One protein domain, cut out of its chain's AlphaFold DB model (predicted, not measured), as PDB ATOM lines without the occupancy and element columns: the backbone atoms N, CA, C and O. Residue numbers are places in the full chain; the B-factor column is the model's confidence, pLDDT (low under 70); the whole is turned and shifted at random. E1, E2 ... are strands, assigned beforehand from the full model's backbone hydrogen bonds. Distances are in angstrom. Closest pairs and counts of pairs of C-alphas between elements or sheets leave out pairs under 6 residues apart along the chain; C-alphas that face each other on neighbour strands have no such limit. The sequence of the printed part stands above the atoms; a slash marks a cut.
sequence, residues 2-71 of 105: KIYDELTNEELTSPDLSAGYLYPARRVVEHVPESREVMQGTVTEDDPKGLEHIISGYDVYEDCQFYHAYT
ATOM      1  N   LYS A   2     124.779 189.923 170.146       93.12
ATOM      2  CA  LYS A   2     124.360 188.523 169.989       93.12
ATOM      3  C   LYS A   2     123.870 187.967 171.320       93.12
ATOM      4  O   LYS A   2     124.386 188.367 172.365       93.12
ATOM      5  N   ILE A   3     122.885 187.080 171.260       95.69
ATOM      6  CA  ILE A   3     122.328 186.398 172.425       95.69
ATOM      7  C   ILE A   3     122.636 184.916 172.278       95.69
ATOM      8  O   ILE A   3     122.476 184.359 171.194       95.69
ATOM      9  N   TYR A   4     123.070 184.294 173.361       95.62
ATOM     10  CA  TYR A   4     123.365 182.873 173.414       95.62
ATOM     11  C   TYR A   4     122.556 182.213 174.520       95.62
ATOM     12  O   TYR A   4     122.321 182.825 175.558       95.62
ATOM     13  N   ASP A   5     122.147 180.969 174.314       94.94
ATOM     14  CA  ASP A   5     121.656 180.137 175.407       94.94
ATOM     15  C   ASP A   5     122.811 179.830 176.369       94.94
ATOM     16  O   ASP A   5     123.907 179.473 175.924       94.94
ATOM     17  N   GLU A   6     122.608 179.990 177.676       94.25
ATOM     18  CA  GLU A   6     123.698 179.768 178.632       94.25
ATOM     19  C   GLU A   6     124.120 178.298 178.743       94.25
ATOM     20  O   GLU A   6     125.288 178.014 179.016       94.25
ATOM     21  N   LEU A   7     123.192 177.363 178.512       91.81
ATOM     22  CA  LEU A   7     123.426 175.934 178.684       91.81
ATOM     23  C   LEU A   7     124.016 175.334 177.411       91.81
ATOM     24  O   LEU A   7     125.001 174.596 177.471       91.81
ATOM     25  N   THR A   8     123.440 175.654 176.251       92.69
ATOM     26  CA  THR A   8     123.858 175.062 174.970       92.69
ATOM     27  C   THR A   8     124.892 175.896 174.222       92.69
ATOM     28  O   THR A   8     125.549 175.377 173.320       92.69
ATOM     29  N   ASN A   9     125.094 177.167 174.599       91.25
ATOM     30  CA  ASN A   9     125.946 178.125 173.880       91.25
ATOM     31  C   ASN A   9     125.524 178.371 172.416       91.25
ATOM     32  O   ASN A   9     126.301 178.927 171.623       91.25
ATOM     33  N   GLU A  10     124.303 177.981 172.051       93.31
ATOM     34  CA  GLU A  10     123.724 178.231 170.735       93.31
ATOM     35  C   GLU A  10     123.236 179.674 170.621       93.31
ATOM     36  O   GLU A  10     122.785 180.275 171.593       93.31
ATOM     37  N   GLU A  11     123.352 180.252 169.425       94.62
ATOM     38  CA  GLU A  11     122.876 181.611 169.165       94.62
ATOM     39  C   GLU A  11     121.342 181.629 169.140       94.62
ATOM     40  O   GLU A  11     120.708 180.885 168.388       94.62
ATOM     41  N   LEU A  12     120.745 182.505 169.946       94.44
ATOM     42  CA  LEU A  12     119.304 182.701 170.023       94.44
ATOM     43  C   LEU A  12     118.920 184.005 169.329       94.44
ATOM     44  O   LEU A  12     119.464 185.073 169.609       94.44
ATOM     45  N   THR A  13     117.924 183.932 168.453       92.44
ATOM     46  CA  THR A  13     117.358 185.111 167.779       92.44
ATOM     47  C   THR A  13     116.136 185.671 168.507       92.44
ATOM     48  O   THR A  13     115.899 186.876 168.454       92.44
ATOM     49  N   SER A  14     115.402 184.812 169.223       90.38
ATOM     50  CA  SER A  14     114.165 185.155 169.935       90.38
ATOM     51  C   SER A  14     114.079 184.422 171.283       90.38
ATOM     52  O   SER A  14     113.395 183.401 171.366       90.38
ATOM     53  N   PRO A  15     114.779 184.891 172.334       91.12
ATOM     54  CA  PRO A  15     114.661 184.322 173.678       91.12
ATOM     55  C   PRO A  15     113.303 184.649 174.321       91.12
ATOM     56  O   PRO A  15     112.761 185.742 174.130       91.12
ATOM     57  N   ASP A  16     112.769 183.727 175.123       92.81
ATOM     58  CA  ASP A  16     111.520 183.929 175.864       92.81
ATOM     59  C   ASP A  16     111.768 184.684 177.179       92.81
ATOM     60  O   ASP A  16     112.062 184.109 178.222       92.81
ATOM     61  N   LEU A  17     111.598 186.004 177.150       91.19
ATOM     62  CA  LEU A  17     111.785 186.854 178.332       91.19
ATOM     63  C   LEU A  17     110.711 186.671 179.419       91.19
ATOM     64  O   LEU A  17     110.827 187.270 180.486       91.19
ATOM     65  N   SER A  18     109.655 185.891 179.167       89.81
ATOM     66  CA  SER A  18     108.699 185.511 180.213       89.81
ATOM     67  C   SER A  18     109.198 184.317 181.028       89.81
ATOM     68  O   SER A  18     108.957 184.255 182.234       89.81
ATOM     69  N   ALA A  19     109.940 183.413 180.384       90.81
ATOM     70  CA  ALA A  19     110.483 182.191 180.967       90.81
ATOM     71  C   ALA A  19     111.945 182.333 181.424       90.81
ATOM     72  O   ALA A  19     112.537 181.365 181.897       90.81
ATOM     73  N   GLY A  20     112.529 183.526 181.314       94.19
ATOM     74  CA  GLY A  20     113.928 183.753 181.647       94.19
ATOM     75  C   GLY A  20     114.326 185.222 181.653       94.19
ATOM     76  O   GLY A  20     113.483 186.121 181.640       94.19
ATOM     77  N   TYR A  21     115.630 185.477 181.675       94.12
ATOM     78  CA  TYR A  21     116.190 186.823 181.586       94.12
ATOM     79  C   TYR A  21     117.512 186.845 180.815       94.12
ATOM     80  O   TYR A  21     118.187 185.830 180.655       94.12
ATOM     81  N   LEU A  22     117.868 188.031 180.314       96.62
ATOM     82  CA  LEU A  22     119.132 188.279 179.625       96.62
ATOM     83  C   LEU A  22     120.103 189.003 180.552       96.62
ATOM     84  O   LEU A  22     119.713 189.958 181.228       96.62
ATOM     85  N   TYR A  23     121.374 188.612 180.522       95.75
ATOM     86  CA  TYR A  23     122.445 189.324 181.218       95.75
ATOM     87  C   TYR A  23     123.658 189.556 180.303       95.75
ATOM     88  O   TYR A  23     123.932 188.740 179.420       95.75
ATOM     89  N   PRO A  24     124.369 190.693 180.454       96.19
ATOM     90  CA  PRO A  24     125.559 190.983 179.663       96.19
ATOM     91  C   PRO A  24     126.711 190.056 180.061       96.19
ATOM     92  O   PRO A  24     126.960 189.832 181.245       96.19
ATOM     93  N   ALA A  25     127.439 189.561 179.067       95.12
ATOM     94  CA  ALA A  25     128.551 188.643 179.249       95.12
ATOM     95  C   ALA A  25     129.609 188.821 178.152       95.12
ATOM     96  O   ALA A  25     129.476 189.650 177.250       95.12
ATOM     97  N   ARG A  26     130.683 188.034 178.247       94.38
ATOM     98  CA  ARG A  26     131.711 187.923 177.211       94.38
ATOM     99  C   ARG A  26     131.976 186.467 176.895       94.38
ATOM    100  O   ARG A  26     132.024 185.641 177.804       94.38
ATOM    101  N   ARG A  27     132.202 186.173 175.618       92.25
ATOM    102  CA  ARG A  27     132.521 184.830 175.126       92.25
ATOM    103  C   ARG A  27     133.825 184.851 174.339       92.25
ATOM    104  O   ARG A  27     134.082 185.805 173.613       92.25
ATOM    105  N   VAL A  28     134.625 183.791 174.467       93.75
ATOM    106  CA  VAL A  28     135.812 183.583 173.625       93.75
ATOM    107  C   VAL A  28     135.356 183.196 172.219       93.75
ATOM    108  O   VAL A  28     134.676 182.182 172.043       93.75
ATOM    109  N   VAL A  29     135.722 184.007 171.230       93.62
ATOM    110  CA  VAL A  29     135.445 183.741 169.809       93.62
ATOM    111  C   VAL A  29     136.588 183.025 169.122       93.62
ATOM    112  O   VAL A  29     136.369 182.249 168.197       93.62
ATOM    113  N   GLU A  30     137.805 183.278 169.587       95.44
ATOM    114  CA  GLU A  30     139.015 182.746 168.994       95.44
ATOM    115  C   GLU A  30     140.081 182.614 170.075       95.44
ATOM    116  O   GLU A  30     140.276 183.525 170.880       95.44
ATOM    117  N   HIS A  31     140.767 181.476 170.079       96.19
ATOM    118  CA  HIS A  31     141.970 181.278 170.870       96.19
ATOM    119  C   HIS A  31     143.180 181.459 169.957       96.19
ATOM    120  O   HIS A  31     143.374 180.671 169.027       96.19
ATOM    121  N   VAL A  32     143.992 182.480 170.223       95.56
ATOM    122  CA  VAL A  32     145.253 182.708 169.516       95.56
ATOM    123  C   VAL A  32     146.342 181.930 170.254       95.56
ATOM    124  O   VAL A  32     146.625 182.252 171.411       95.56
ATOM    125  N   PRO A  33     146.950 180.897 169.643       94.44
ATOM    126  CA  PRO A  33     147.974 180.103 170.310       94.44
ATOM    127  C   PRO A  33     149.263 180.904 170.511       94.44
ATOM    128  O   PRO A  33     149.515 181.894 169.823       94.44
ATOM    129  N   GLU A  34     150.111 180.433 171.431       97.00
ATOM    130  CA  GLU A  34     151.476 180.948 171.575       97.00
ATOM    131  C   GLU A  34     152.205 180.891 170.230       97.00
ATOM    132  O   GLU A  34     152.185 179.871 169.531       97.00
ATOM    133  N   SER A  35     152.877 181.983 169.887       93.06
ATOM    134  CA  SER A  35     153.721 182.063 168.705       93.06
ATOM    135  C   SER A  35     155.129 182.506 169.082       93.06
ATOM    136  O   SER A  35     155.383 183.058 170.154       93.06
ATOM    137  N   ARG A  36     156.082 182.192 168.208       92.88
ATOM    138  CA  ARG A  36     157.490 182.538 168.390       92.88
ATOM    139  C   ARG A  36     157.966 183.287 167.169       92.88
ATOM    140  O   ARG A  36     157.756 182.833 166.045       92.88
ATOM    141  N   GLU A  37     158.627 184.406 167.400       91.38
ATOM    142  CA  GLU A  37     159.193 185.236 166.348       91.38
ATOM    143  C   GLU A  37     160.691 185.401 166.573       91.38
ATOM    144  O   GLU A  37     161.136 185.751 167.663       91.38
ATOM    145  N   VAL A  38     161.495 185.159 165.537       91.12
ATOM    146  CA  VAL A  38     162.941 185.399 165.604       91.12
ATOM    147  C   VAL A  38     163.206 186.894 165.462       91.12
ATOM    148  O   VAL A  38     162.802 187.521 164.477       91.12
ATOM    149  N   MET A  39     163.932 187.464 166.421       89.00
ATOM    150  CA  MET A  39     164.299 188.875 166.414       89.00
ATOM    151  C   MET A  39     165.345 189.146 165.327       89.00
ATOM    152  O   MET A  39     166.528 188.819 165.470       89.00
ATOM    153  N   GLN A  40     164.917 189.767 164.227       80.44
ATOM    154  CA  GLN A  40     165.803 190.137 163.121       80.44
ATOM    155  C   GLN A  40     166.931 191.056 163.623       80.44
ATOM    156  O   GLN A  40     166.680 192.038 164.317       80.44
ATOM    157  N   GLY A  41     168.180 190.709 163.300       85.06
ATOM    158  CA  GLY A  41     169.385 191.374 163.821       85.06
ATOM    159  C   GLY A  41     170.084 190.644 164.974       85.06
ATOM    160  O   GLY A  41     171.182 191.039 165.355       85.06
ATOM    161  N   THR A  42     169.492 189.566 165.495       86.94
ATOM    162  CA  THR A  42     170.140 188.666 166.472       86.94
ATOM    163  C   THR A  42     170.675 187.381 165.835       86.94
ATOM    164  O   THR A  42     171.443 186.659 166.460       86.94
ATOM    165  N   VAL A  43     170.309 187.122 164.577       88.25
ATOM    166  CA  VAL A  43     170.852 186.023 163.771       88.25
ATOM    167  C   VAL A  43     172.293 186.353 163.396       88.25
ATOM    168  O   VAL A  43     172.559 187.369 162.750       88.25
ATOM    169  N   THR A  44     173.219 185.490 163.795       87.06
ATOM    170  CA  THR A  44     174.654 185.625 163.517       87.06
ATOM    171  C   THR A  44     175.218 184.310 162.980       87.06
ATOM    172  O   THR A  44     174.519 183.301 162.943       87.06
ATOM    173  N   GLU A  45     176.475 184.300 162.533       87.12
ATOM    174  CA  GLU A  45     177.120 183.065 162.063       87.12
ATOM    175  C   GLU A  45     177.301 182.039 163.203       87.12
ATOM    176  O   GLU A  45     177.143 180.841 162.981       87.12
ATOM    177  N   ASP A  46     177.547 182.520 164.430       87.00
ATOM    178  CA  ASP A  46     177.654 181.709 165.655       87.00
ATOM    179  C   ASP A  46     176.284 181.260 166.202       87.00
ATOM    180  O   ASP A  46     176.174 180.192 166.803       87.00
ATOM    181  N   ASP A  47     175.228 182.048 165.970       83.75
ATOM    182  CA  ASP A  47     173.848 181.692 166.309       83.75
ATOM    183  C   ASP A  47     172.903 181.906 165.112       83.75
ATOM    184  O   ASP A  47     172.254 182.955 164.991       83.75
ATOM    185  N   PRO A  48     172.798 180.909 164.213       85.44
ATOM    186  CA  PRO A  48     171.973 181.006 163.013       85.44
ATOM    187  C   PRO A  48     170.469 180.972 163.314       85.44
ATOM    188  O   PRO A  48     169.662 181.187 162.409       85.44
ATOM    189  N   LYS A  49     170.075 180.676 164.560       85.25
ATOM    190  CA  LYS A  49     168.671 180.693 164.990       85.25
ATOM    191  C   LYS A  49     168.252 182.070 165.495       85.25
ATOM    192  O   LYS A  49     167.090 182.428 165.326       85.25
ATOM    193  N   GLY A  50     169.194 182.842 166.039       89.31
ATOM    194  CA  GLY A  50     168.927 184.123 166.677       89.31
ATOM    195  C   GLY A  50     168.089 183.985 167.951       89.31
ATOM    196  O   GLY A  50     167.664 182.900 168.349       89.31
ATOM    197  N   LEU A  51     167.822 185.118 168.593       91.25
ATOM    198  CA  LEU A  51     166.983 185.185 169.781       91.25
ATOM    199  C   LEU A  51     165.503 185.100 169.399       91.25
ATOM    200  O   LEU A  51     165.006 185.873 168.574       91.25
ATOM    201  N   GLU A  52     164.795 184.175 170.041       93.31
ATOM    202  CA  GLU A  52     163.351 184.012 169.906       93.31
ATOM    203  C   GLU A  52     162.613 184.924 170.895       93.31
ATOM    204  O   GLU A  52     162.891 184.935 172.096       93.31
ATOM    205  N   HIS A  53     161.625 185.655 170.393       92.12
ATOM    206  CA  HIS A  53     160.619 186.337 171.186       92.12
ATOM    207  C   HIS A  53     159.367 185.463 171.249       92.12
ATOM    208  O   HIS A  53     158.780 185.126 170.219       92.12
ATOM    209  N   ILE A  54     158.975 185.073 172.461       94.00
ATOM    210  CA  ILE A  54     157.779 184.266 172.696       94.00
ATOM    211  C   ILE A  54     156.606 185.211 172.940       94.00
ATOM    212  O   ILE A  54     156.600 185.958 173.918       94.00
ATOM    213  N   ILE A  55     155.609 185.148 172.066       93.44
ATOM    214  CA  ILE A  55     154.338 185.847 172.226       93.44
ATOM    215  C   ILE A  55     153.366 184.868 172.867       93.44
ATOM    216  O   ILE A  55     152.980 183.871 172.257       93.44
ATOM    217  N   SER A  56     152.968 185.156 174.105       95.31
ATOM    218  CA  SER A  56     151.971 184.351 174.805       95.31
ATOM    219  C   SER A  56     150.657 184.326 174.030       95.31
ATOM    220  O   SER A  56     150.187 185.361 173.555       95.31
ATOM    221  N   GLY A  57     150.058 183.139 173.941       95.38
ATOM    222  CA  GLY A  57     148.714 182.994 173.401       95.38
ATOM    223  C   GLY A  57     147.699 183.789 174.221       95.38
ATOM    224  O   GLY A  57     147.892 184.019 175.420       95.38
ATOM    225  N   TYR A  58     146.626 184.221 173.573       94.62
ATOM    226  CA  TYR A  58     145.572 185.002 174.202       94.62
ATOM    227  C   TYR A  58     144.210 184.681 173.594       94.62
ATOM    228  O   TYR A  58     144.094 184.288 172.435       94.62
ATOM    229  N   ASP A  59     143.168 184.885 174.389       97.56
ATOM    230  CA  ASP A  59     141.789 184.732 173.947       97.56
ATOM    231  C   ASP A  59     141.251 186.057 173.401       97.56
ATOM    232  O   ASP A  59     141.420 187.123 174.003       97.56
ATOM    233  N   VAL A  60     140.563 185.987 172.264       96.00
ATOM    234  CA  VAL A  60     139.767 187.090 171.728       96.00
ATOM    235  C   VAL A  60     138.345 186.937 172.242       96.00
ATOM    236  O   VAL A  60     137.716 185.892 172.062       96.00
ATOM    237  N   TYR A  61     137.832 187.993 172.866       95.19
ATOM    238  CA  TYR A  61     136.491 188.018 173.439       95.19
ATOM    239  C   TYR A  61     135.542 188.869 172.594       95.19
ATOM    240  O   TYR A  61     135.920 189.945 172.129       95.19
ATOM    241  N   GLU A  62     134.292 188.429 172.473       94.75
ATOM    242  CA  GLU A  62     133.173 189.264 172.032       94.75
ATOM    243  C   GLU A  62     132.259 189.604 173.215       94.75
ATOM    244  O   GLU A  62     132.013 188.758 174.080       94.75
ATOM    245  N   ASP A  63     131.746 190.836 173.258       96.50
ATOM    246  CA  ASP A  63     130.655 191.204 174.164       96.50
ATOM    247  C   ASP A  63     129.333 190.625 173.628       96.50
ATOM    248  O   ASP A  63     128.951 190.848 172.475       96.50
ATOM    249  N   CYS A  64     128.620 189.887 174.476       94.94
ATOM    250  CA  CYS A  64     127.364 189.224 174.138       94.94
ATOM    251  C   CYS A  64     126.360 189.293 175.299       94.94
ATOM    252  O   CYS A  64     126.603 189.913 176.337       94.94
ATOM    253  N   GLN A  65     125.191 188.692 175.106       96.81
ATOM    254  CA  GLN A  65     124.230 188.428 176.171       96.81
ATOM    255  C   GLN A  65     123.998 186.926 176.283       96.81
ATOM    256  O   GLN A  65     123.920 186.241 175.265       96.81
ATOM    257  N   PHE A  66     123.859 186.427 177.505       96.44
ATOM    258  CA  PHE A  66     123.369 185.075 177.744       96.44
ATOM    259  C   PHE A  66     121.910 185.121 178.179       96.44
ATOM    260  O   PHE A  66     121.491 186.032 178.898       96.44
ATOM    261  N   TYR A  67     121.147 184.146 177.705       96.81
ATOM    262  CA  TYR A  67     119.794 183.862 178.132       96.81
ATOM    263  C   TYR A  67     119.819 182.779 179.202       96.81
ATOM    264  O   TYR A  67     120.287 181.667 178.952       96.81
ATOM    265  N   HIS A  68     119.294 183.134 180.370       95.62
ATOM    266  CA  HIS A  68     119.064 182.235 181.486       95.62
ATOM    267  C   HIS A  68     117.573 181.906 181.555       95.62
ATOM    268  O   HIS A  68     116.759 182.800 181.801       95.62
ATOM    269  N   ALA A  69     117.211 180.642 181.341       95.31
ATOM    270  CA  ALA A  69     115.850 180.169 181.567       95.31
ATOM    271  C   ALA A  69     115.655 179.867 183.057       95.31
ATOM    272  O   ALA A  69     116.468 179.154 183.641       95.31
ATOM    273  N   TYR A  70     114.569 180.365 183.654       93.06
ATOM    274  CA  TYR A  70     114.299 180.119 185.065       93.06
ATOM    275  C   TYR A  70     114.136 178.629 185.339       93.06
ATOM    276  O   TYR A  70     113.357 177.922 184.689       93.06
ATOM    277  N   THR A  71     114.818 178.173 186.376       92.06
ATOM    278  CA  THR A  71     114.597 176.846 186.932       92.06
ATOM    279  C   THR A  71     113.316 176.813 187.764       92.06
ATOM    280  O   THR A  71     112.819 177.829 188.258       92.06
TER     281      THR A  71
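AT A GLANCE: This is residues 2 to 71 of the 105 residues of an uncharacterized protein of Subdoligranulum sp (UniProt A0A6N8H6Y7). A long, thin, strongly twisted two-stranded ribbon makes the rod: E2 runs on into E3 toward one tip, and E4 runs on into E5 on the way back, beside them. The loop of residues 39 to 51 makes that tip, while near the other end short E1 adds a third strand beside E5. The 70 printed residues have no named helix and five strands, E1 to E5 in chain order, in a mixed sheet E1, E5, E2 and an antiparallel sheet E3, E4; the class is all strand. The whole is extended, with a radius of gyration of the C-alphas of 21.9 A and spans of 71 by 16 by 15 A.

HOW THE PARTS SIT: E5, residues 58 to 69, and E2, residues 20 to 32, are antiparallel neighbours at 159 degrees; N 25 and O 64 are 2.9 A apart, within hydrogen-bond range. E2 bends by 59 degrees at residue 23, E5 by 66 degrees at residue 63. Edge strand E1, residues 3 to 5, is parallel to E5 at 70 degrees, with N 4 and O 65 at 2.9 A; its residues 3 to 4 also pair antiparallel with residues 11 to 12. E3, residues 35 to 38, and E4, residues 52 to 55, form an antiparallel hairpin at 151 degrees, with N 37 and O 53 at 2.9 A. E1 and E3 are apart.

IN THESE COORDINATES: E2 measures 33.6 A from C-alpha 20 at (113.928, 183.753, 181.647), and E5 31.0 A, ending at C-alpha 69 at (115.850, 180.169, 181.567). E3 measures 10.3 A, E4 9.5 A and E1 7.0 A.

THE WHOLE: The C-alphas of Ser 18 and Glu 45, the two farthest apart, are 70.8 A apart. The links E1 to E2 and E3 to E4 are long. The printed part has no cut, and no printed residue is under 70 in pLDDT.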